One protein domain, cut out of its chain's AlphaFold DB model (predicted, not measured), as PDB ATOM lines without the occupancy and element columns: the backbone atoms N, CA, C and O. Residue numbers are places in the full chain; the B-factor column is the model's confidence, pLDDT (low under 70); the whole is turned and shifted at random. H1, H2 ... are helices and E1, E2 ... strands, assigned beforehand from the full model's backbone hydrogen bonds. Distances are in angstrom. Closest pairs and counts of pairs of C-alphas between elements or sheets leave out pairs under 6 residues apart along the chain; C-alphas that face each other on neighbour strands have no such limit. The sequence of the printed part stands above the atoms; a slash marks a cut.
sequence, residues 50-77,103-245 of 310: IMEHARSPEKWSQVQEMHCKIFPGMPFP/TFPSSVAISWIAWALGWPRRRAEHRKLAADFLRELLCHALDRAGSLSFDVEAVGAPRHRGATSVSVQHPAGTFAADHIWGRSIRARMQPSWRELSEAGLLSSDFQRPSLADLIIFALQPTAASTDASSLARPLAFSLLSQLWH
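AT A GLANCE: This is residues 50 to 77 and 103 to 245 of the 310 residues of the protein "Hypothetical protein" of Symbiodinium microadriaticum (UniProt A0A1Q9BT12). Look for a body of crossed helices with H7 and H8 in its middle: the hairpin E1 and E2 lies on one side with E1 next to H8, while H3 packs on both middle helices and H4 on H7. H6 passes crosswise close to H7 and H8, and at the far end H1 and H2 reach out beyond H3. The printed part has 171 residues, in the order H1 H2 H3 H4 E1 E2 H5 H6 H7 H8; the two-stranded sheet, E1 - E2, is antiparallel and the class is mostly helix. It is compact, with a radius of gyration of the C-alphas of 15.9 A and spans of 46 by 35 by 32 A.

IN THESE COORDINATES: Find C-alpha 147 at (-6.812, -33.459, -44.346), where E1 begins; it runs 15.2 A to residue 152, and E2, residues 164 to 169, runs 16.3 A. Before them is H4, residues 124 to 145, 31.2 A long. After them come H5, residues 177 to 180, H6, residues 183 to 198, 23.4 A, and H7, residues 211 to 219, 12.4 A. H8, residues 229 to 245, runs 24.5 A to C-alpha 245 at (7.767, -36.631, -43.110). The printed part begins with H1, residues 50 to 54, at C-alpha 50 (10.310, -48.624, -19.456), then H2, residues 57 to 70, 19.8 A, and H3, residues 106 to 118, 17.9 A.

HOW THE PARTS SIT: In the hairpin of E1 and E2, look at N 150 and O 166, 2.8 A apart and within hydrogen-bond range. The closest C-alphas of E1 and H8 are Phe 150 and Gln 242, 6.8 A; those of E1 and H5 are Val 152 and Ile 180, 7.0 A. H7 and H8 touch at Ile 215 and Ala 236, C-alphas 4.9 A apart, at a steep tilt of 48 degrees, opposite ways. H4, with residues 131 to 138 alone, touches H7 at Arg 135 and Ala 212, 5.5 A between C-alphas. H3 is the hub, touching H2, H4, H7 and H8; its closest C-alpha pair with H2 is Ser 111 and His 67, 5.9 A, about perpendicular at 83 degrees. H6 is close to but not clearly touching H7, with C-alphas 193 and 217 6.9 A apart. Every O i to N i+4 pair is within hydrogen-bond range in H1, H2, H3, H4 and H7, against 8 of 12 in H6 and 10 of 13 in H8; H5 is too short for one.

THE WHOLE: The C-alphas of Glu 52 and His 160, the two farthest apart, are 48.0 A apart. Residues 78 to 102 are not printed, and C-alphas 77 and 103 are 9.7 A apart across the cut. The links E1 to E2 and H6 to H7 are long. Mean pLDDT of the printed part is 72.4; 68 residues are under 70, among them 50 to 77 and 103 to 112.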
ATOM      1  N   ILE A  50      10.357 -49.373 -18.180       37.47
ATOM      2  CA  ILE A  50      10.310 -48.624 -19.456       37.47
ATOM      3  C   ILE A  50      11.352 -47.491 -19.462       37.47
ATOM      4  O   ILE A  50      12.065 -47.302 -20.449       37.47
ATOM      5  N   MET A  51      11.497 -46.776 -18.344       36.31
ATOM      6  CA  MET A  51      12.548 -45.767 -18.157       36.31
ATOM      7  C   MET A  51      13.951 -46.396 -18.100       36.31
ATOM      8  O   MET A  51      14.895 -45.862 -18.678       36.31
ATOM      9  N   GLU A  52      14.092 -47.563 -17.478       40.72
ATOM     10  CA  GLU A  52      15.315 -48.376 -17.468       40.72
ATOM     11  C   GLU A  52      15.596 -49.010 -18.848       40.72
ATOM     12  O   GLU A  52      16.742 -49.188 -19.246       40.72
ATOM     13  N   HIS A  53      14.553 -49.267 -19.646       42.81
ATOM     14  CA  HIS A  53      14.633 -49.740 -21.030       42.81
ATOM     15  C   HIS A  53      15.122 -48.653 -21.986       42.81
ATOM     16  O   HIS A  53      15.922 -48.948 -22.868       42.81
ATOM     17  N   ALA A  54      14.682 -47.407 -21.812       38.97
ATOM     18  CA  ALA A  54      15.224 -46.272 -22.555       38.97
ATOM     19  C   ALA A  54      16.703 -46.005 -22.204       38.97
ATOM     20  O   ALA A  54      17.446 -45.480 -23.029       38.97
ATOM     21  N   ARG A  55      17.137 -46.414 -21.002       41.12
ATOM     22  CA  ARG A  55      18.538 -46.379 -20.546       41.12
ATOM     23  C   ARG A  55      19.351 -47.620 -20.940       41.12
ATOM     24  O   ARG A  55      20.567 -47.596 -20.782       41.12
ATOM     25  N   SER A  56      18.711 -48.683 -21.439       44.97
ATOM     26  CA  SER A  56      19.360 -49.940 -21.835       44.97
ATOM     27  C   SER A  56      20.047 -49.782 -23.200       44.97
ATOM     28  O   SER A  56      19.354 -49.584 -24.206       44.97
ATOM     29  N   PRO A  57      21.385 -49.920 -23.273       49.72
ATOM     30  CA  PRO A  57      22.134 -49.756 -24.522       49.72
ATOM     31  C   PRO A  57      21.667 -50.700 -25.640       49.72
ATOM     32  O   PRO A  57      21.599 -50.305 -26.801       49.72
ATOM     33  N   GLU A  58      21.270 -51.929 -25.301       50.25
ATOM     34  CA  GLU A  58      20.814 -52.931 -26.273       50.25
ATOM     35  C   GLU A  58      19.463 -52.580 -26.907       50.25
ATOM     36  O   GLU A  58      19.289 -52.706 -28.117       50.25
ATOM     37  N   LYS A  59      18.494 -52.103 -26.117       48.19
ATOM     38  CA  LYS A  59      17.178 -51.686 -26.641       48.19
ATOM     39  C   LYS A  59      17.307 -50.460 -27.516       48.19
ATOM     40  O   LYS A  59      16.660 -50.361 -28.555       48.19
ATOM     41  N   TRP A  60      18.152 -49.534 -27.086       51.16
ATOM     42  CA  TRP A  60      18.428 -48.330 -27.837       51.16
ATOM     43  C   TRP A  60      19.095 -48.633 -29.175       51.16
ATOM     44  O   TRP A  60      18.674 -48.099 -30.198       51.16
ATOM     45  N   SER A  61      20.037 -49.577 -29.181       54.00
ATOM     46  CA  SER A  61      20.625 -50.115 -30.406       54.00
ATOM     47  C   SER A  61      19.553 -50.669 -31.350       54.00
ATOM     48  O   SER A  61      19.580 -50.368 -32.536       54.00
ATOM     49  N   GLN A  62      18.533 -51.370 -30.840       49.97
ATOM     50  CA  GLN A  62      17.432 -51.868 -31.678       49.97
ATOM     51  C   GLN A  62      16.532 -50.762 -32.235       49.97
ATOM     52  O   GLN A  62      16.123 -50.838 -33.392       49.97
ATOM     53  N   VAL A  63      16.211 -49.726 -31.454       49.22
ATOM     54  CA  VAL A  63      15.453 -48.570 -31.969       49.22
ATOM     55  C   VAL A  63      16.275 -47.819 -33.014       49.22
ATOM     56  O   VAL A  63      15.738 -47.423 -34.045       49.22
ATOM     57  N   GLN A  64      17.579 -47.666 -32.786       53.47
ATOM     58  CA  GLN A  64      18.505 -47.073 -33.744       53.47
ATOM     59  C   GLN A  64      18.624 -47.920 -35.016       53.47
ATOM     60  O   GLN A  64      18.594 -47.378 -36.115       53.47
ATOM     61  N   GLU A  65      18.693 -49.240 -34.890       54.56
ATOM     62  CA  GLU A  65      18.700 -50.174 -36.010       54.56
ATOM     63  C   GLU A  65      17.387 -50.096 -36.802       54.56
ATOM     64  O   GLU A  65      17.411 -50.007 -38.029       54.56
ATOM     65  N   MET A  66      16.238 -50.064 -36.118       49.72
ATOM     66  CA  MET A  66      14.928 -49.887 -36.748       49.72
ATOM     67  C   MET A  66      14.819 -48.538 -37.448       49.72
ATOM     68  O   MET A  66      14.366 -48.485 -38.586       49.72
ATOM     69  N   HIS A  67      15.296 -47.464 -36.828       50.72
ATOM     70  CA  HIS A  67      15.380 -46.157 -37.464       50.72
ATOM     71  C   HIS A  67      16.254 -46.205 -38.721       50.72
ATOM     72  O   HIS A  67      15.844 -45.710 -39.760       50.72
ATOM     73  N   CYS A  68      17.430 -46.838 -38.673       53.34
ATOM     74  CA  CYS A  68      18.292 -46.999 -39.846       53.34
ATOM     75  C   CYS A  68      17.630 -47.822 -40.964       53.34
ATOM     76  O   CYS A  68      17.917 -47.591 -42.136       53.34
ATOM     77  N   LYS A  69      16.752 -48.772 -40.618       52.09
ATOM     78  CA  LYS A  69      16.009 -49.597 -41.584       52.09
ATOM     79  C   LYS A  69      14.811 -48.873 -42.190       52.09
ATOM     80  O   LYS A  69      14.600 -48.968 -43.392       52.09
ATOM     81  N   ILE A  70      14.026 -48.178 -41.369       46.00
ATOM     82  CA  ILE A  70      12.840 -47.437 -41.815       46.00
ATOM     83  C   ILE A  70      13.265 -46.151 -42.547       46.00
ATOM     84  O   ILE A  70      12.629 -45.757 -43.522       46.00
ATOM     85  N   PHE A  71      14.362 -45.525 -42.116       46.00
ATOM     86  CA  PHE A  71      14.851 -44.230 -42.601       46.00
ATOM     87  C   PHE A  71      16.323 -44.316 -43.056       46.00
ATOM     88  O   PHE A  71      17.214 -43.726 -42.430       46.00
ATOM     89  N   PRO A  72      16.625 -45.054 -44.141       43.94
ATOM     90  CA  PRO A  72      17.995 -45.236 -44.606       43.94
ATOM     91  C   PRO A  72      18.639 -43.900 -45.002       43.94
ATOM     92  O   PRO A  72      18.031 -43.063 -45.668       43.94
ATOM     93  N   GLY A  73      19.888 -43.693 -44.580       39.03
ATOM     94  CA  GLY A  73      20.659 -42.478 -44.876       39.03
ATOM     95  C   GLY A  73      20.304 -41.260 -44.019       39.03
ATOM     96  O   GLY A  73      20.982 -40.238 -44.115       39.03
ATOM     97  N   MET A  74      19.297 -41.362 -43.146       39.88
ATOM     98  CA  MET A  74      18.953 -40.289 -42.219       39.88
ATOM     99  C   MET A  74      19.572 -40.559 -40.845       39.88
ATOM    100  O   MET A  74      19.412 -41.650 -40.292       39.88
ATOM    101  N   PRO A  75      20.341 -39.602 -40.290       42.44
ATOM    102  CA  PRO A  75      21.030 -39.816 -39.031       42.44
ATOM    103  C   PRO A  75      20.015 -39.895 -37.896       42.44
ATOM    104  O   PRO A  75      19.087 -39.088 -37.821       42.44
ATOM    105  N   PHE A  76      20.236 -40.829 -36.973       43.28
ATOM    106  CA  PHE A  76      19.482 -40.860 -35.728       43.28
ATOM    107  C   PHE A  76      19.633 -39.503 -35.007       43.28
ATOM    108  O   PHE A  76      20.761 -38.996 -34.912       43.28
ATOM    109  N   PRO A  77      18.547 -38.868 -34.529       39.75
ATOM    110  CA  PRO A  77      18.608 -37.512 -33.992       39.75
ATOM    111  C   PRO A  77      19.631 -37.373 -32.854       39.75
ATOM    112  O   PRO A  77      19.567 -38.063 -31.839       39.75
ATOM    113  N   THR A 103      12.945 -33.506 -25.408       35.81
ATOM    114  CA  THR A 103      13.170 -33.870 -26.844       35.81
ATOM    115  C   THR A 103      12.819 -35.331 -27.170       35.81
ATOM    116  O   THR A 103      13.663 -36.201 -26.967       35.81
ATOM    117  N   PHE A 104      11.629 -35.606 -27.733       42.31
ATOM    118  CA  PHE A 104      11.325 -36.881 -28.400       42.31
ATOM    119  C   PHE A 104      11.085 -36.648 -29.904       42.31
ATOM    120  O   PHE A 104      10.088 -36.025 -30.268       42.31
ATOM    121  N   PRO A 105      12.008 -37.072 -30.787       53.41
ATOM    122  CA  PRO A 105      11.882 -36.858 -32.228       53.41
ATOM    123  C   PRO A 105      10.784 -37.727 -32.854       53.41
ATOM    124  O   PRO A 105      10.633 -38.897 -32.496       53.41
ATOM    125  N   SER A 106      10.090 -37.201 -33.863       57.50
ATOM    126  CA  SER A 106       9.012 -37.901 -34.576       57.50
ATOM    127  C   SER A 106       9.480 -39.214 -35.211       57.50
ATOM    128  O   SER A 106       8.735 -40.189 -35.222       57.50
ATOM    129  N   SER A 107      10.736 -39.301 -35.663       55.84
ATOM    130  CA  SER A 107      11.301 -40.555 -36.188       55.84
ATOM    131  C   SER A 107      11.415 -41.650 -35.122       55.84
ATOM    132  O   SER A 107      11.218 -42.830 -35.419       55.84
ATOM    133  N   VAL A 108      11.678 -41.278 -33.864       55.44
ATOM    134  CA  VAL A 108      11.742 -42.214 -32.732       55.44
ATOM    135  C   VAL A 108      10.331 -42.671 -32.351       55.44
ATOM    136  O   VAL A 108      10.128 -43.860 -32.115       55.44
ATOM    137  N   ALA A 109       9.339 -41.773 -32.400       60.69
ATOM    138  CA  ALA A 109       7.925 -42.109 -32.193       60.69
ATOM    139  C   ALA A 109       7.402 -43.111 -33.219       60.69
ATOM    140  O   ALA A 109       6.831 -44.142 -32.860       60.69
ATOM    141  N   ILE A 110       7.658 -42.847 -34.497       69.38
ATOM    142  CA  ILE A 110       7.236 -43.723 -35.586       69.38
ATOM    143  C   ILE A 110       7.977 -45.069 -35.545       69.38
ATOM    144  O   ILE A 110       7.357 -46.117 -35.741       69.38
ATOM    145  N   SER A 111       9.270 -45.077 -35.200       61.94
ATOM    146  CA  SER A 111      10.030 -46.323 -35.003       61.94
ATOM    147  C   SER A 111       9.483 -47.155 -33.839       61.94
ATOM    148  O   SER A 111       9.413 -48.381 -33.934       61.94
ATOM    149  N   TRP A 112       9.062 -46.503 -32.751       62.59
ATOM    150  CA  TRP A 112       8.454 -47.171 -31.604       62.59
ATOM    151  C   TRP A 112       7.092 -47.785 -31.945       62.59
ATOM    152  O   TRP A 112       6.862 -48.939 -31.590       62.59
ATOM    153  N   ILE A 113       6.234 -47.084 -32.698       72.56
ATOM    154  CA  ILE A 113       4.959 -47.634 -33.201       72.56
ATOM    155  C   ILE A 113       5.214 -48.892 -34.038       72.56
ATOM    156  O   ILE A 113       4.624 -49.944 -33.779       72.56
ATOM    157  N   ALA A 114       6.127 -48.801 -35.009       72.00
ATOM    158  CA  ALA A 114       6.465 -49.915 -35.888       72.00
ATOM    159  C   ALA A 114       6.960 -51.142 -35.108       72.00
ATOM    160  O   ALA A 114       6.568 -52.274 -35.387       72.00
ATOM    161  N   TRP A 115       7.800 -50.911 -34.101       69.38
ATOM    162  CA  TRP A 115       8.338 -51.951 -33.231       69.38
ATOM    163  C   TRP A 115       7.285 -52.557 -32.294       69.38
ATOM    164  O   TRP A 115       7.209 -53.779 -32.164       69.38
ATOM    165  N   ALA A 116       6.472 -51.730 -31.636       62.41
ATOM    166  CA  ALA A 116       5.508 -52.182 -30.641       62.41
ATOM    167  C   ALA A 116       4.370 -52.986 -31.280       62.41
ATOM    168  O   ALA A 116       3.985 -54.019 -30.732       62.41
ATOM    169  N   LEU A 117       3.885 -52.553 -32.450       75.50
ATOM    170  CA  LEU A 117       2.840 -53.244 -33.205       75.50
ATOM    171  C   LEU A 117       3.385 -54.456 -33.963       75.50
ATOM    172  O   LEU A 117       2.744 -55.495 -33.948       75.50
ATOM    173  N   GLY A 118       4.567 -54.340 -34.578       71.94
ATOM    174  CA  GLY A 118       5.142 -55.325 -35.503       71.94
ATOM    175  C   GLY A 118       5.643 -56.635 -34.888       71.94
ATOM    176  O   GLY A 118       5.887 -57.605 -35.609       71.94
ATOM    177  N   TRP A 119       5.871 -56.669 -33.572       66.94
ATOM    178  CA  TRP A 119       6.722 -57.686 -32.950       66.94
ATOM    179  C   TRP A 119       5.929 -58.832 -32.280       66.94
ATOM    180  O   TRP A 119       5.219 -58.587 -31.299       66.94
ATOM    181  N   PRO A 120       6.074 -60.104 -32.725       64.88
ATOM    182  CA  PRO A 120       5.231 -61.221 -32.275       64.88
ATOM    183  C   PRO A 120       5.209 -61.471 -30.772       64.88
ATOM    184  O   PRO A 120       4.144 -61.626 -30.178       64.88
ATOM    185  N   ARG A 121       6.383 -61.438 -30.136       60.69
ATOM    186  CA  ARG A 121       6.546 -61.734 -28.706       60.69
ATOM    187  C   ARG A 121       6.188 -60.559 -27.786       60.69
ATOM    188  O   ARG A 121       6.507 -60.592 -26.603       60.69
ATOM    189  N   ARG A 122       5.572 -59.487 -28.303       58.38
ATOM    190  CA  ARG A 122       5.158 -58.358 -27.456       58.38
ATOM    191  C   ARG A 122       3.924 -58.696 -26.637       58.38
ATOM    192  O   ARG A 122       3.054 -59.455 -27.058       58.38
ATOM    193  N   ARG A 123       3.845 -58.067 -25.466       60.88
ATOM    194  CA  ARG A 123       2.645 -58.093 -24.633       60.88
ATOM    195  C   ARG A 123       1.521 -57.334 -25.314       60.88
ATOM    196  O   ARG A 123       1.764 -56.338 -25.999       60.88
ATOM    197  N   ALA A 124       0.297 -57.794 -25.085       68.56
ATOM    198  CA  ALA A 124      -0.901 -57.147 -25.604       68.56
ATOM    199  C   ALA A 124      -1.003 -55.678 -25.158       68.56
ATOM    200  O   ALA A 124      -1.398 -54.830 -25.948       68.56
ATOM    201  N   GLU A 125      -0.553 -55.363 -23.944       63.06
ATOM    202  CA  GLU A 125      -0.582 -54.010 -23.379       63.06
ATOM    203  C   GLU A 125       0.282 -53.012 -24.155       63.06
ATOM    204  O   GLU A 125      -0.181 -51.926 -24.483       63.06
ATOM    205  N   HIS A 126       1.512 -53.379 -24.526       57.94
ATOM    206  CA  HIS A 126       2.378 -52.494 -25.316       57.94
ATOM    207  C   HIS A 126       1.835 -52.270 -26.727       57.94
ATOM    208  O   HIS A 126       1.930 -51.163 -27.253       57.94
ATOM    209  N   ARG A 127       1.241 -53.310 -27.330       69.38
ATOM    210  CA  ARG A 127       0.548 -53.182 -28.619       69.38
ATOM    211  C   ARG A 127      -0.632 -52.228 -28.512       69.38
ATOM    212  O   ARG A 127      -0.796 -51.378 -29.377       69.38
ATOM    213  N   LYS A 128      -1.408 -52.341 -27.433       71.62
ATOM    214  CA  LYS A 128      -2.530 -51.450 -27.153       71.62
ATOM    215  C   LYS A 128      -2.066 -50.004 -26.976       71.62
ATOM    216  O   LYS A 128      -2.552 -49.144 -27.690       71.62
ATOM    217  N   LEU A 129      -1.061 -49.752 -26.135       59.66
ATOM    218  CA  LEU A 129      -0.500 -48.410 -25.942       59.66
ATOM    219  C   LEU A 129       0.010 -47.796 -27.251       59.66
ATOM    220  O   LEU A 129      -0.216 -46.621 -27.507       59.66
ATOM    221  N   ALA A 130       0.679 -48.580 -28.101       65.94
ATOM    222  CA  ALA A 130       1.155 -48.093 -29.392       65.94
ATOM    223  C   ALA A 130       0.026 -47.841 -30.396       65.94
ATOM    224  O   ALA A 130       0.092 -46.875 -31.155       65.94
ATOM    225  N   ALA A 131      -1.004 -48.686 -30.398       76.50
ATOM    226  CA  ALA A 131      -2.198 -48.502 -31.211       76.50
ATOM    227  C   ALA A 131      -2.979 -47.249 -30.788       76.50
ATOM    228  O   ALA A 131      -3.368 -46.459 -31.644       76.50
ATOM    229  N   ASP A 132      -3.167 -47.048 -29.484       70.38
ATOM    230  CA  ASP A 132      -3.874 -45.898 -28.916       70.38
ATOM    231  C   ASP A 132      -3.093 -44.603 -29.186       70.38
ATOM    232  O   ASP A 132      -3.645 -43.659 -29.750       70.38
ATOM    233  N   PHE A 133      -1.777 -44.607 -28.953       65.56
ATOM    234  CA  PHE A 133      -0.896 -43.493 -29.310       65.56
ATOM    235  C   PHE A 133      -0.940 -43.160 -30.809       65.56
ATOM    236  O   PHE A 133      -1.038 -41.994 -31.184       65.56
ATOM    237  N   LEU A 134      -0.887 -44.168 -31.689       79.31
ATOM    238  CA  LEU A 134      -0.984 -43.955 -33.136       79.31
ATOM    239  C   LEU A 134      -2.326 -43.315 -33.519       79.31
ATOM    240  O   LEU A 134      -2.351 -42.414 -34.358       79.31
ATOM    241  N   ARG A 135      -3.433 -43.770 -32.921       79.12
ATOM    242  CA  ARG A 135      -4.765 -43.195 -33.152       79.12
ATOM    243  C   ARG A 135      -4.823 -41.738 -32.714       79.12
ATOM    244  O   ARG A 135      -5.228 -40.899 -33.509       79.12
ATOM    245  N   GLU A 136      -4.368 -41.428 -31.505       67.56
ATOM    246  CA  GLU A 136      -4.335 -40.059 -30.974       67.56
ATOM    247  C   GLU A 136      -3.470 -39.126 -31.828       67.56
ATOM    248  O   GLU A 136      -3.905 -38.032 -32.194       67.56
ATOM    249  N   LEU A 137      -2.271 -39.581 -32.205       71.62
ATOM    250  CA  LEU A 137      -1.355 -38.839 -33.070       71.62
ATOM    251  C   LEU A 137      -2.007 -38.501 -34.416       71.62
ATOM    252  O   LEU A 137      -1.881 -37.379 -34.907       71.62
ATOM    253  N   LEU A 138      -2.707 -39.467 -35.013       80.31
ATOM    254  CA  LEU A 138      -3.385 -39.289 -36.293       80.31
ATOM    255  C   LEU A 138      -4.615 -38.391 -36.193       80.31
ATOM    256  O   LEU A 138      -4.787 -37.535 -37.061       80.31
ATOM    257  N   CYS A 139      -5.432 -38.542 -35.150       74.94
ATOM    258  CA  CYS A 139      -6.550 -37.640 -34.886       74.94
ATOM    259  C   CYS A 139      -6.049 -36.201 -34.776       74.94
ATOM    260  O   CYS A 139      -6.517 -35.339 -35.511       74.94
ATOM    261  N   HIS A 140      -5.009 -35.958 -33.977       67.50
ATOM    262  CA  HIS A 140      -4.460 -34.617 -33.846       67.50
ATOM    263  C   HIS A 140      -3.875 -34.062 -35.148       67.50
ATOM    264  O   HIS A 140      -4.084 -32.896 -35.489       67.50
ATOM    265  N   ALA A 141      -3.122 -34.886 -35.881       73.19
ATOM    266  CA  ALA A 141      -2.581 -34.490 -37.172       73.19
ATOM    267  C   ALA A 141      -3.708 -34.071 -38.131       73.19
ATOM    268  O   ALA A 141      -3.590 -33.048 -38.805       73.19
ATOM    269  N   LEU A 142      -4.822 -34.810 -38.143       76.25
ATOM    270  CA  LEU A 142      -6.002 -34.504 -38.949       76.25
ATOM    271  C   LEU A 142      -6.770 -33.277 -38.454       76.25
ATOM    272  O   LEU A 142      -7.164 -32.466 -39.287       76.25
ATOM    273  N   ASP A 143      -6.927 -33.088 -37.143       70.50
ATOM    274  CA  ASP A 143      -7.554 -31.896 -36.552       70.50
ATOM    275  C   ASP A 143      -6.842 -30.615 -36.987       70.50
ATOM    276  O   ASP A 143      -7.463 -29.587 -37.258       70.50
ATOM    277  N   ARG A 144      -5.510 -30.676 -37.068       69.06
ATOM    278  CA  ARG A 144      -4.667 -29.538 -37.446       69.06
ATOM    279  C   ARG A 144      -4.596 -29.323 -38.944       69.06
ATOM    280  O   ARG A 144      -4.614 -28.182 -39.394       69.06
ATOM    281  N   ALA A 145      -4.472 -30.402 -39.707       72.94
ATOM    282  CA  ALA A 145      -4.322 -30.332 -41.154       72.94
ATOM    283  C   ALA A 145      -5.659 -30.156 -41.889       72.94
ATOM    284  O   ALA A 145      -5.671 -29.767 -43.055       72.94
ATOM    285  N   GLY A 146      -6.776 -30.536 -41.262       76.50
ATOM    286  CA  GLY A 146      -8.077 -30.776 -41.896       76.50
ATOM    287  C   GLY A 146      -8.092 -32.042 -42.766       76.50
ATOM    288  O   GLY A 146      -9.041 -32.828 -42.735       76.50
ATOM    289  N   SER A 147      -7.016 -32.271 -43.522       85.62
ATOM    290  CA  SER A 147      -6.812 -33.459 -44.346       85.62
ATOM    291  C   SER A 147      -5.330 -33.813 -44.475       85.62
ATOM    292  O   SER A 147      -4.471 -32.933 -44.495       85.62
ATOM    293  N   LEU A 148      -5.034 -35.104 -44.607       85.75
ATOM    294  CA  LEU A 148      -3.698 -35.621 -44.902       85.75
ATOM    295  C   LEU A 148      -3.736 -36.345 -46.245       85.75
ATOM    296  O   LEU A 148      -4.697 -37.055 -46.527       85.75
ATOM    297  N   SER A 149      -2.711 -36.164 -47.075       90.38
ATOM    298  CA  SER A 149      -2.595 -36.849 -48.369       90.38
ATOM    299  C   SER A 149      -1.443 -37.841 -48.336       90.38
ATOM    300  O   SER A 149      -0.363 -37.509 -47.851       90.38
ATOM    301  N   PHE A 150      -1.694 -39.039 -48.850       89.69
ATOM    302  CA  PHE A 150      -0.757 -40.152 -48.878       89.69
ATOM    303  C   PHE A 150      -0.668 -40.731 -50.283       89.69
ATOM    304  O   PHE A 150      -1.690 -40.976 -50.921       89.69
ATOM    305  N   ASP A 151       0.542 -41.022 -50.733       88.88
ATOM    306  CA  ASP A 151       0.775 -41.796 -51.941       88.88
ATOM    307  C   ASP A 151       0.681 -43.284 -51.590       88.88
ATOM    308  O   ASP A 151       1.519 -43.845 -50.880       88.88
ATOM    309  N   VAL A 152      -0.394 -43.915 -52.052       88.19
ATOM    310  CA  VAL A 152      -0.766 -45.286 -51.710       88.19
ATOM    311  C   VAL A 152      -0.545 -46.198 -52.905       88.19
ATOM    312  O   VAL A 152      -1.155 -46.029 -53.963       88.19
ATOM    313  N   GLU A 153       0.283 -47.220 -52.717       87.44
ATOM    314  CA  GLU A 153       0.344 -48.363 -53.621       87.44
ATOM    315  C   GLU A 153      -0.586 -49.460 -53.092       87.44
ATOM    316  O   GLU A 153      -0.366 -50.027 -52.019       87.44
ATOM    317  N   ALA A 154      -1.667 -49.730 -53.828       85.62
ATOM    318  CA  ALA A 154      -2.669 -50.698 -53.401       85.62
ATOM    319  C   ALA A 154      -2.068 -52.112 -53.309       85.62
ATOM    320  O   ALA A 154      -1.412 -52.601 -54.233       85.62
ATOM    321  N   VAL A 155      -2.354 -52.809 -52.211       85.25
ATOM    322  CA  VAL A 155      -1.852 -54.161 -51.956       85.25
ATOM    323  C   VAL A 155      -2.396 -55.109 -53.024       85.25
ATOM    324  O   VAL A 155      -3.602 -55.176 -53.256       85.25
ATOM    325  N   GLY A 156      -1.514 -55.849 -53.696       81.44
ATOM    326  CA  GLY A 156      -1.900 -56.761 -54.778       81.44
ATOM    327  C   GLY A 156      -2.295 -56.067 -56.088       81.44
ATOM    328  O   GLY A 156      -2.877 -56.719 -56.961       81.44
ATOM    329  N   ALA A 157      -2.006 -54.771 -56.251       77.25
ATOM    330  CA  ALA A 157      -2.142 -54.101 -57.538       77.25
ATOM    331  C   ALA A 157      -1.097 -54.600 -58.554       77.25
ATOM    332  O   ALA A 157       0.005 -55.006 -58.180       77.25
ATOM    333  N   PRO A 158      -1.413 -54.558 -59.860       70.69
ATOM    334  CA  PRO A 158      -0.418 -54.815 -60.892       70.69
ATOM    335  C   PRO A 158       0.730 -53.798 -60.810       70.69
ATOM    336  O   PRO A 158       0.476 -52.604 -60.666       70.69
ATOM    337  N   ARG A 159       1.983 -54.249 -60.985       64.44
ATOM    338  CA  ARG A 159       3.212 -53.428 -60.838       64.44
ATOM    339  C   ARG A 159       3.252 -52.140 -61.677       64.44
ATOM    340  O   ARG A 159       4.020 -51.238 -61.383       64.44
ATOM    341  N   HIS A 160       2.451 -52.055 -62.732       66.00
ATOM    342  CA  HIS A 160       2.365 -50.895 -63.622       66.00
ATOM    343  C   HIS A 160       1.375 -49.821 -63.147       66.00
ATOM    344  O   HIS A 160       1.312 -48.756 -63.749       66.00
ATOM    345  N   ARG A 161       0.582 -50.082 -62.097       69.44
ATOM    346  CA  ARG A 161      -0.466 -49.158 -61.638       69.44
ATOM    347  C   ARG A 161       0.083 -47.954 -60.856       69.44
ATOM    348  O   ARG A 161      -0.610 -46.948 -60.788       69.44
ATOM    349  N   GLY A 162       1.316 -48.030 -60.346       73.88
ATOM    350  CA  GLY A 162       1.958 -46.948 -59.594       73.88
ATOM    351  C   GLY A 162       1.232 -46.578 -58.291       73.88
ATOM    352  O   GLY A 162       0.153 -47.093 -57.985       73.88
ATOM    353  N   ALA A 163       1.836 -45.680 -57.512       83.38
ATOM    354  CA  ALA A 163       1.192 -45.108 -56.332       83.38
ATOM    355  C   ALA A 163       0.120 -44.087 -56.745       83.38
ATOM    356  O   ALA A 163       0.303 -43.320 -57.690       83.38
ATOM    357  N   THR A 164      -1.007 -44.080 -56.037       85.81
ATOM    358  CA  THR A 164      -2.098 -43.116 -56.222       85.81
ATOM    359  C   THR A 164      -2.143 -42.180 -55.024       85.81
ATOM    360  O   THR A 164      -2.109 -42.652 -53.891       85.81
ATOM    361  N   SER A 165      -2.253 -40.872 -55.254       90.56
ATOM    362  CA  SER A 165      -2.396 -39.911 -54.159       90.56
ATOM    363  C   SER A 165      -3.822 -39.938 -53.609       90.56
ATOM    364  O   SER A 165      -4.791 -39.755 -54.351       90.56
ATOM    365  N   VAL A 166      -3.961 -40.204 -52.314       90.00
ATOM    366  CA  VAL A 166      -5.237 -40.387 -51.621       90.00
ATOM    367  C   VAL A 166      -5.272 -39.504 -50.387       90.00
ATOM    368  O   VAL A 166      -4.385 -39.569 -49.539       90.00
ATOM    369  N   SER A 167      -6.327 -38.702 -50.262       89.00
ATOM    370  CA  SER A 167      -6.544 -37.862 -49.088       89.00
ATOM    371  C   SER A 167      -7.484 -38.533 -48.089       89.00
ATOM    372  O   SER A 167      -8.510 -39.098 -48.472       89.00
ATOM    373  N   VAL A 168      -7.132 -38.449 -46.809       89.00
ATOM    374  CA  VAL A 168      -7.974 -38.821 -45.672       89.00
ATOM    375  C   VAL A 168      -8.326 -37.566 -44.876       89.00
ATOM    376  O   VAL A 168      -7.507 -36.657 -44.731       89.00
ATOM    377  N   GLN A 169      -9.560 -37.505 -44.382       85.38
ATOM    378  CA  GLN A 169     -10.128 -36.317 -43.741       85.38
ATOM    379  C   GLN A 169     -10.643 -36.636 -42.335       85.38
ATOM    380  O   GLN A 169     -11.052 -37.768 -42.049       85.38
ATOM    381  N   HIS A 170     -10.639 -35.626 -41.467       72.25
ATOM    382  CA  HIS A 170     -11.296 -35.677 -40.160       72.25
ATOM    383  C   HIS A 170     -12.813 -35.955 -40.322       72.25
ATOM    384  O   HIS A 170     -13.403 -35.493 -41.302       72.25
ATOM    385  N   PRO A 171     -13.489 -36.679 -39.403       65.31
ATOM    386  CA  PRO A 171     -12.998 -37.249 -38.140       65.31
ATOM    387  C   PRO A 171     -12.374 -38.638 -38.248       65.31
ATOM    388  O   PRO A 171     -11.564 -39.018 -37.414       65.31
ATOM    389  N   ALA A 172     -12.748 -39.413 -39.263       68.44
ATOM    390  CA  ALA A 172     -12.451 -40.841 -39.269       68.44
ATOM    391  C   ALA A 172     -11.089 -41.187 -39.897       68.44
ATOM    392  O   ALA A 172     -10.580 -42.285 -39.679       68.44
ATOM    393  N   GLY A 173     -10.508 -40.293 -40.710       84.00
ATOM    394  CA  GLY A 173      -9.222 -40.540 -41.367       84.00
ATOM    395  C   GLY A 173      -9.222 -41.814 -42.220       84.00
ATOM    396  O   GLY A 173      -8.253 -42.575 -42.186       84.00
ATOM    397  N   THR A 174     -10.328 -42.096 -42.919       92.12
ATOM    398  CA  THR A 174     -10.548 -43.371 -43.618       92.12
ATOM    399  C   THR A 174     -10.207 -43.317 -45.095       92.12
ATOM    400  O   THR A 174     -10.454 -42.330 -45.789       92.12
ATOM    401  N   PHE A 175      -9.693 -44.435 -45.594       89.50
ATOM    402  CA  PHE A 175      -9.513 -44.677 -47.015       89.50
ATOM    403  C   PHE A 175     -10.759 -45.321 -47.625       89.50
ATOM    404  O   PHE A 175     -11.536 -45.985 -46.944       89.50
ATOM    405  N   ALA A 176     -10.936 -45.184 -48.938       89.56
ATOM    406  CA  ALA A 176     -11.801 -46.098 -49.675       89.56
ATOM    407  C   ALA A 176     -11.060 -47.427 -49.884       89.56
ATOM    408  O   ALA A 176      -9.905 -47.424 -50.313       89.56
ATOM    409  N   ALA A 177     -11.718 -48.562 -49.633       87.31
ATOM    410  CA  ALA A 177     -11.125 -49.888 -49.820       87.31
ATOM    411  C   ALA A 177     -10.484 -50.096 -51.199       87.31
ATOM    412  O   ALA A 177      -9.443 -50.733 -51.289       87.31
ATOM    413  N   ASP A 178     -11.054 -49.530 -52.265       87.44
ATOM    414  CA  ASP A 178     -10.535 -49.694 -53.630       87.44
ATOM    415  C   ASP A 178      -9.191 -48.976 -53.867       87.44
ATOM    416  O   ASP A 178      -8.499 -49.269 -54.848       87.44
ATOM    417  N   HIS A 179      -8.809 -48.058 -52.972       88.38
ATOM    418  CA  HIS A 179      -7.493 -47.419 -52.964       88.38
ATOM    419  C   HIS A 179      -6.438 -48.254 -52.231       88.38
ATOM    420  O   HIS A 179      -5.253 -48.117 -52.514       88.38
ATOM    421  N   ILE A 180      -6.855 -49.111 -51.295       89.31
ATOM    422  CA  ILE A 180      -5.950 -49.891 -50.440       89.31
ATOM    423  C   ILE A 180      -5.806 -51.323 -50.951       89.31
ATOM    424  O   ILE A 180      -4.705 -51.867 -51.002       89.31
ATOM    425  N   TRP A 181      -6.916 -51.943 -51.344       89.00
ATOM    426  CA  TRP A 181      -6.998 -53.362 -51.655       89.00
ATOM    427  C   TRP A 181      -7.163 -53.579 -53.156       89.00
ATOM    428  O   TRP A 181      -8.187 -53.243 -53.756       89.00
ATOM    429  N   GLY A 182      -6.181 -54.231 -53.775       85.12
ATOM    430  CA  GLY A 182      -6.351 -54.815 -55.097       85.12
ATOM    431  C   GLY A 182      -7.496 -55.833 -55.096       85.12
ATOM    432  O   GLY A 182      -7.689 -56.584 -54.135       85.12
ATOM    433  N   ARG A 183      -8.255 -55.895 -56.199       81.75
ATOM    434  CA  ARG A 183      -9.394 -56.824 -56.343       81.75
ATOM    435  C   ARG A 183      -9.009 -58.278 -56.043       81.75
ATOM    436  O   ARG A 183      -9.799 -59.004 -55.454       81.75
ATOM    437  N   SER A 184      -7.791 -58.668 -56.413       78.12
ATOM    438  CA  SER A 184      -7.231 -60.013 -56.237       78.12
ATOM    439  C   SER A 184      -6.954 -60.396 -54.780       78.12
ATOM    440  O   SER A 184      -6.947 -61.584 -54.473       78.12
ATOM    441  N   ILE A 185      -6.731 -59.430 -53.880       83.75
ATOM    442  CA  ILE A 185      -6.317 -59.705 -52.493       83.75
ATOM    443  C   ILE A 185      -7.398 -59.398 -51.457       83.75
ATOM    444  O   ILE A 185      -7.316 -59.850 -50.319       83.75
ATOM    445  N   ARG A 186      -8.447 -58.670 -51.849       85.62
ATOM    446  CA  ARG A 186      -9.522 -58.228 -50.953       85.62
ATOM    447  C   ARG A 186     -10.197 -59.384 -50.211       85.62
ATOM    448  O   ARG A 186     -10.333 -59.324 -48.994       85.62
ATOM    449  N   ALA A 187     -10.540 -60.457 -50.925       82.75
ATOM    450  CA  ALA A 187     -11.154 -61.652 -50.338       82.75
ATOM    451  C   ALA A 187     -10.220 -62.390 -49.361       82.75
ATOM    452  O   ALA A 187     -10.692 -63.043 -48.438       82.75
ATOM    453  N   ARG A 188      -8.900 -62.260 -49.544       84.31
ATOM    454  CA  ARG A 188      -7.877 -62.853 -48.669       84.31
ATOM    455  C   ARG A 188      -7.644 -62.021 -47.403       84.31
ATOM    456  O   ARG A 188      -7.353 -62.593 -46.363       84.31
ATOM    457  N   MET A 189      -7.787 -60.698 -47.481       86.44
ATOM    458  CA  MET A 189      -7.571 -59.785 -46.347       86.44
ATOM    459  C   MET A 189      -8.787 -59.657 -45.430       86.44
ATOM    460  O   MET A 189      -8.636 -59.500 -44.220       86.44
ATOM    461  N   GLN A 190      -9.994 -59.724 -45.996       89.06
ATOM    462  CA  GLN A 190     -11.234 -59.477 -45.261       89.06
ATOM    463  C   GLN A 190     -11.445 -60.403 -44.045       89.06
ATOM    464  O   GLN A 190     -11.868 -59.888 -43.009       89.06
ATOM    465  N   PRO A 191     -11.156 -61.721 -44.104       88.44
ATOM    466  CA  PRO A 191     -11.301 -62.598 -42.942       88.44
ATOM    467  C   PRO A 191     -10.389 -62.188 -41.783       88.44
ATOM    468  O   PRO A 191     -10.865 -62.036 -40.663       88.44
ATOM    469  N   SER A 192      -9.110 -61.916 -42.063       87.75
ATOM    470  CA  SER A 192      -8.146 -61.480 -41.044       87.75
ATOM    471  C   SER A 192      -8.502 -60.114 -40.460       87.75
ATOM    472  O   SER A 192      -8.297 -59.874 -39.274       87.75
ATOM    473  N   TRP A 193      -9.048 -59.204 -41.275       90.25
ATOM    474  CA  TRP A 193      -9.537 -57.920 -40.771       90.25
ATOM    475  C   TRP A 193     -10.707 -58.117 -39.808       90.25
ATOM    476  O   TRP A 193     -10.735 -57.517 -38.738       90.25
ATOM    477  N   ARG A 194     -11.666 -58.975 -40.179       90.25
ATOM    478  CA  ARG A 194     -12.835 -59.274 -39.350       90.25
ATOM    479  C   ARG A 194     -12.428 -59.885 -38.013       90.25
ATOM    480  O   ARG A 194     -12.897 -59.406 -36.993       90.25
ATOM    481  N   GLU A 195     -11.518 -60.855 -38.016       87.88
ATOM    482  CA  GLU A 195     -10.999 -61.479 -36.791       87.88
ATOM    483  C   GLU A 195     -10.407 -60.435 -35.827       87.88
ATOM    484  O   GLU A 195     -10.736 -60.406 -34.643       87.88
ATOM    485  N   LEU A 196      -9.578 -59.519 -36.339       86.88
ATOM    486  CA  LEU A 196      -8.981 -58.460 -35.521       86.88
ATOM    487  C   LEU A 196     -10.002 -57.397 -35.079       86.88
ATOM    488  O   LEU A 196      -9.856 -56.817 -34.003       86.88
ATOM    489  N   SER A 197     -11.040 -57.147 -35.877       89.31
ATOM    490  CA  SER A 197     -12.142 -56.257 -35.504       89.31
ATOM    491  C   SER A 197     -13.020 -56.866 -34.405       89.31
ATOM    492  O   SER A 197     -13.308 -56.190 -33.422       89.31
ATOM    493  N   GLU A 198     -13.368 -58.151 -34.506       87.69
ATOM    494  CA  GLU A 198     -14.117 -58.895 -33.482       87.69
ATOM    495  C   GLU A 198     -13.326 -59.016 -32.172       87.69
ATOM    496  O   GLU A 198     -13.899 -58.934 -31.088       87.69
ATOM    497  N   ALA A 199     -11.996 -59.106 -32.259       84.31
ATOM    498  CA  ALA A 199     -11.097 -59.028 -31.107       84.31
ATOM    499  C   ALA A 199     -10.982 -57.613 -30.495       84.31
ATOM    500  O   ALA A 199     -10.229 -57.418 -29.539       84.31
ATOM    501  N   GLY A 200     -11.675 -56.610 -31.047       85.31
ATOM    502  CA  GLY A 200     -11.655 -55.225 -30.570       85.31
ATOM    503  C   GLY A 200     -10.343 -54.483 -30.842       85.31
ATOM    504  O   GLY A 200     -10.090 -53.440 -30.241       85.31
ATOM    505  N   LEU A 201      -9.486 -55.009 -31.723       84.56
ATOM    506  CA  LEU A 201      -8.200 -54.391 -32.059       84.56
ATOM    507  C   LEU A 201      -8.328 -53.341 -33.160       84.56
ATOM    508  O   LEU A 201      -7.505 -52.427 -33.210       84.56
ATOM    509  N   LEU A 202      -9.341 -53.466 -34.020       90.81
ATOM    510  CA  LEU A 202      -9.643 -52.540 -35.111       90.81
ATOM    511  C   LEU A 202     -11.023 -51.918 -34.896       90.81
ATOM    512  O   LEU A 202     -11.976 -52.616 -34.556       90.81
ATOM    513  N   SER A 203     -11.122 -50.613 -35.133       88.88
ATOM    514  CA  SER A 203     -12.352 -49.835 -34.930       88.88
ATOM    515  C   SER A 203     -13.141 -49.570 -36.217       88.88
ATOM    516  O   SER A 203     -14.332 -49.271 -36.168       88.88
ATOM    517  N   SER A 204     -12.482 -49.662 -37.370       91.56
ATOM    518  CA  SER A 204     -13.034 -49.298 -38.674       91.56
ATOM    519  C   SER A 204     -13.402 -50.506 -39.530       91.56
ATOM    520  O   SER A 204     -12.852 -51.605 -39.404       91.56
ATOM    521  N   ASP A 205     -14.353 -50.280 -40.435       92.00
ATOM    522  CA  ASP A 205     -14.794 -51.281 -41.398       92.00
ATOM    523  C   ASP A 205     -13.720 -51.530 -42.465       92.00
ATOM    524  O   ASP A 205     -13.044 -50.615 -42.933       92.00
ATOM    525  N   PHE A 206     -13.629 -52.769 -42.935       91.88
ATOM    526  CA  PHE A 206     -12.733 -53.178 -44.009       91.88
ATOM    527  C   PHE A 206     -12.971 -52.401 -45.319       91.88
ATOM    528  O   PHE A 206     -12.053 -52.247 -46.129       91.88
ATOM    529  N   GLN A 207     -14.196 -51.900 -45.537       91.75
ATOM    530  CA  GLN A 207     -14.553 -51.052 -46.683       91.75
ATOM    531  C   GLN A 207     -14.051 -49.612 -46.564       91.75
ATOM    532  O   GLN A 207     -13.847 -48.925 -47.572       91.75
ATOM    533  N   ARG A 208     -13.887 -49.153 -45.323       92.00
ATOM    534  CA  ARG A 208     -13.489 -47.799 -44.953       92.00
ATOM    535  C   ARG A 208     -12.402 -47.865 -43.877       92.00
ATOM    536  O   ARG A 208     -12.631 -47.369 -42.774       92.00
ATOM    537  N   PRO A 209     -11.243 -48.487 -44.163       93.31
ATOM    538  CA  PRO A 209     -10.220 -48.670 -43.148       93.31
ATOM    539  C   PRO A 209      -9.666 -47.305 -42.742       93.31
ATOM    540  O   PRO A 209      -9.294 -46.497 -43.601       93.31
ATOM    541  N   SER A 210      -9.620 -47.036 -41.438       93.56
ATOM    542  CA  SER A 210      -8.913 -45.872 -40.907       93.56
ATOM    543  C   SER A 210      -7.413 -46.047 -41.130       93.56
ATOM    544  O   SER A 210      -6.900 -47.169 -41.157       93.56
ATOM    545  N   LEU A 211      -6.689 -44.940 -41.291       92.25
ATOM    546  CA  LEU A 211      -5.233 -44.979 -41.428       92.25
ATOM    547  C   LEU A 211      -4.561 -45.695 -40.246       92.25
ATOM    548  O   LEU A 211      -3.657 -46.505 -40.454       92.25
ATOM    549  N   ALA A 212      -5.043 -45.445 -39.027       91.25
ATOM    550  CA  ALA A 212      -4.544 -46.110 -37.829       91.25
ATOM    551  C   ALA A 212      -4.785 -47.625 -37.888       91.25
ATOM    552  O   ALA A 212      -3.847 -48.402 -37.724       91.25
ATOM    553  N   ASP A 213      -6.019 -48.050 -38.173       93.62
ATOM    554  CA  ASP A 213      -6.374 -49.469 -38.195       93.62
ATOM    555  C   ASP A 213      -5.696 -50.214 -39.344       93.62
ATOM    556  O   ASP A 213      -5.351 -51.378 -39.184       93.62
ATOM    557  N   LEU A 214      -5.427 -49.557 -40.477       93.12
ATOM    558  CA  LEU A 214      -4.654 -50.147 -41.569       93.12
ATOM    559  C   LEU A 214      -3.210 -50.453 -41.144       93.12
ATOM    560  O   LEU A 214      -2.699 -51.537 -41.425       93.12
ATOM    561  N   ILE A 215      -2.560 -49.512 -40.452       91.38
ATOM    562  CA  ILE A 215      -1.204 -49.694 -39.922       91.38
ATOM    563  C   ILE A 215      -1.202 -50.779 -38.840       91.38
ATOM    564  O   ILE A 215      -0.350 -51.668 -38.871       91.38
ATOM    565  N   ILE A 216      -2.168 -50.745 -37.917       91.50
ATOM    566  CA  ILE A 216      -2.310 -51.751 -36.857       91.50
ATOM    567  C   ILE A 216      -2.517 -53.129 -37.481       91.50
ATOM    568  O   ILE A 216      -1.758 -54.039 -37.176       91.50
ATOM    569  N   PHE A 217      -3.466 -53.276 -38.405       91.31
ATOM    570  CA  PHE A 217      -3.747 -54.524 -39.113       91.31
ATOM    571  C   PHE A 217      -2.501 -55.112 -39.783       91.31
ATOM    572  O   PHE A 217      -2.200 -56.293 -39.623       91.31
ATOM    573  N   ALA A 218      -1.765 -54.289 -40.530       88.94
ATOM    574  CA  ALA A 218      -0.601 -54.729 -41.290       88.94
ATOM    575  C   ALA A 218       0.580 -55.134 -40.395       88.94
ATOM    576  O   ALA A 218       1.355 -56.030 -40.743       88.94
ATOM    577  N   LEU A 219       0.742 -54.465 -39.253       86.25
ATOM    578  CA  LEU A 219       1.845 -54.718 -38.334       86.25
ATOM    579  C   LEU A 219       1.503 -55.781 -37.282       86.25
ATOM    580  O   LEU A 219       2.415 -56.453 -36.811       86.25
ATOM    581  N   GLN A 220       0.224 -55.996 -36.966       83.06
ATOM    582  CA  GLN A 220      -0.194 -56.920 -35.918       83.06
ATOM    583  C   GLN A 220       0.343 -58.341 -36.171       83.06
ATOM    584  O   GLN A 220       0.111 -58.929 -37.232       83.06
ATOM    585  N   PRO A 221       1.031 -58.949 -35.193       71.19
ATOM    586  CA  PRO A 221       1.445 -60.333 -35.285       71.19
ATOM    587  C   PRO A 221       0.250 -61.241 -35.004       71.19
ATOM    588  O   PRO A 221      -0.290 -61.262 -33.901       71.19
ATOM    589  N   THR A 222      -0.159 -62.020 -35.995       65.38
ATOM    590  CA  THR A 222      -1.231 -63.009 -35.845       65.38
ATOM    591  C   THR A 222      -0.646 -64.406 -35.695       65.38
ATOM    592  O   THR A 222       0.157 -64.819 -36.531       65.38
ATOM    593  N   ALA A 223      -1.082 -65.153 -34.677       51.59
ATOM    594  CA  ALA A 223      -0.735 -66.568 -34.505       51.59
ATOM    595  C   ALA A 223      -1.371 -67.469 -35.585       51.59
ATOM    596  O   ALA A 223      -0.824 -68.521 -35.899       51.59
ATOM    597  N   ALA A 224      -2.499 -67.034 -36.165       48.09
ATOM    598  CA  ALA A 224      -3.316 -67.807 -37.104       48.09
ATOM    599  C   ALA A 224      -3.185 -67.394 -38.586       48.09
ATOM    600  O   ALA A 224      -3.727 -68.073 -39.452       48.09
ATOM    601  N   SER A 225      -2.458 -66.320 -38.914       43.41
ATOM    602  CA  SER A 225      -2.276 -65.891 -40.307       43.41
ATOM    603  C   SER A 225      -0.794 -65.773 -40.639       43.41
ATOM    604  O   SER A 225      -0.156 -64.724 -40.556       43.41
ATOM    605  N   THR A 226      -0.212 -66.899 -41.029       48.38
ATOM    606  CA  THR A 226       0.781 -66.814 -42.084       48.38
ATOM    607  C   THR A 226       0.067 -66.223 -43.300       48.38
ATOM    608  O   THR A 226      -1.041 -66.620 -43.661       48.38
ATOM    609  N   ASP A 227       0.720 -65.251 -43.928       59.22
ATOM    610  CA  ASP A 227       0.543 -64.888 -45.331       59.22
ATOM    611  C   ASP A 227      -0.424 -63.741 -45.708       59.22
ATOM    612  O   ASP A 227      -0.217 -63.158 -46.767       59.22
ATOM    613  N   ALA A 228      -1.455 -63.358 -44.943       66.00
ATOM    614  CA  ALA A 228      -2.377 -62.285 -45.380       66.00
ATOM    615  C   ALA A 228      -1.942 -60.877 -44.926       66.00
ATOM    616  O   ALA A 228      -1.561 -60.059 -45.762       66.00
ATOM    617  N   SER A 229      -1.934 -60.593 -43.620       70.69
ATOM    618  CA  SER A 229      -1.570 -59.267 -43.081       70.69
ATOM    619  C   SER A 229      -0.132 -58.854 -43.421       70.69
ATOM    620  O   SER A 229       0.146 -57.675 -43.647       70.69
ATOM    621  N   SER A 230       0.777 -59.827 -43.557       73.25
ATOM    622  CA  SER A 230       2.172 -59.603 -43.951       73.25
ATOM    623  C   SER A 230       2.312 -58.926 -45.317       73.25
ATOM    624  O   SER A 230       3.243 -58.144 -45.507       73.25
ATOM    625  N   LEU A 231       1.374 -59.154 -46.244       79.00
ATOM    626  CA  LEU A 231       1.369 -58.521 -47.567       79.00
ATOM    627  C   LEU A 231       1.049 -57.022 -47.494       79.00
ATOM    628  O   LEU A 231       1.416 -56.278 -48.400       79.00
ATOM    629  N   ALA A 232       0.401 -56.566 -46.418       83.19
ATOM    630  CA  ALA A 232       0.109 -55.154 -46.182       83.19
ATOM    631  C   ALA A 232       1.242 -54.416 -45.440       83.19
ATOM    632  O   ALA A 232       1.219 -53.187 -45.360       83.19
ATOM    633  N   ARG A 233       2.264 -55.123 -44.928       84.88
ATOM    634  CA  ARG A 233       3.389 -54.506 -44.194       84.88
ATOM    635  C   ARG A 233       4.132 -53.427 -44.986       84.88
ATOM    636  O   ARG A 233       4.365 -52.368 -44.405       84.88
ATOM    637  N   PRO A 234       4.489 -53.627 -46.272       81.81
ATOM    638  CA  PRO A 234       5.175 -52.587 -47.040       81.81
ATOM    639  C   PRO A 234       4.363 -51.290 -47.114       81.81
ATOM    640  O   PRO A 234       4.918 -50.202 -46.967       81.81
ATOM    641  N   LEU A 235       3.038 -51.409 -47.254       83.75
ATOM    642  CA  LEU A 235       2.141 -50.261 -47.252       83.75
ATOM    643  C   LEU A 235       2.149 -49.548 -45.892       83.75
ATOM    644  O   LEU A 235       2.276 -48.330 -45.854       83.75
ATOM    645  N   ALA A 236       2.089 -50.282 -44.779       86.19
ATOM    646  CA  ALA A 236       2.138 -49.672 -43.449       86.19
ATOM    647  C   ALA A 236       3.443 -48.910 -43.183       86.19
ATOM    648  O   ALA A 236       3.398 -47.795 -42.668       86.19
ATOM    649  N   PHE A 237       4.597 -49.455 -43.578       80.81
ATOM    650  CA  PHE A 237       5.872 -48.740 -43.457       80.81
ATOM    651  C   PHE A 237       5.935 -47.499 -44.353       80.81
ATOM    652  O   PHE A 237       6.424 -46.460 -43.911       80.81
ATOM    653  N   SER A 238       5.399 -47.575 -45.576       81.38
ATOM    654  CA  SER A 238       5.285 -46.411 -46.465       81.38
ATOM    655  C   SER A 238       4.427 -45.308 -45.837       81.38
ATOM    656  O   SER A 238       4.858 -44.159 -45.758       81.38
ATOM    657  N   LEU A 239       3.252 -45.658 -45.305       85.81
ATOM    658  CA  LEU A 239       2.347 -44.716 -44.643       85.81
ATOM    659  C   LEU A 239       2.974 -44.091 -43.392       85.81
ATOM    660  O   LEU A 239       2.880 -42.881 -43.201       85.81
ATOM    661  N   LEU A 240       3.658 -44.888 -42.567       82.94
ATOM    662  CA  LEU A 240       4.384 -44.406 -41.391       82.94
ATOM    663  C   LEU A 240       5.528 -43.450 -41.767       82.94
ATOM    664  O   LEU A 240       5.722 -42.438 -41.097       82.94
ATOM    665  N   SER A 241       6.252 -43.730 -42.852       75.88
ATOM    666  CA  SER A 241       7.307 -42.850 -43.364       75.88
ATOM    667  C   SER A 241       6.749 -41.522 -43.893       75.88
ATOM    668  O   SER A 241       7.255 -40.448 -43.565       75.88
ATOM    669  N   GLN A 242       5.648 -41.566 -44.647       84.75
ATOM    670  CA  GLN A 242       4.963 -40.363 -45.129       84.75
ATOM    671  C   GLN A 242       4.385 -39.532 -43.976       84.75
ATOM    672  O   GLN A 242       4.545 -38.310 -43.959       84.75
ATOM    673  N   LEU A 243       3.779 -40.188 -42.979       81.75
ATOM    674  CA  LEU A 243       3.296 -39.541 -41.762       81.75
ATOM    675  C   LEU A 243       4.445 -38.872 -41.010       81.75
ATOM    676  O   LEU A 243       4.327 -37.715 -40.625       81.75
ATOM    677  N   TRP A 244       5.571 -39.561 -40.845       75.06
ATOM    678  CA  TRP A 244       6.762 -38.980 -40.238       75.06
ATOM    679  C   TRP A 244       7.233 -37.723 -40.979       75.06
ATOM    680  O   TRP A 244       7.427 -36.682 -40.354       75.06
ATOM    681  N   HIS A 245       7.370 -37.785 -42.306       68.81
ATOM    682  CA  HIS A 245       7.767 -36.631 -43.110       68.81
ATOM    683  C   HIS A 245       6.795 -35.461 -42.979       68.81
ATOM    684  O   HIS A 245       7.221 -34.304 -42.931       68.81
TER     685      HIS A 245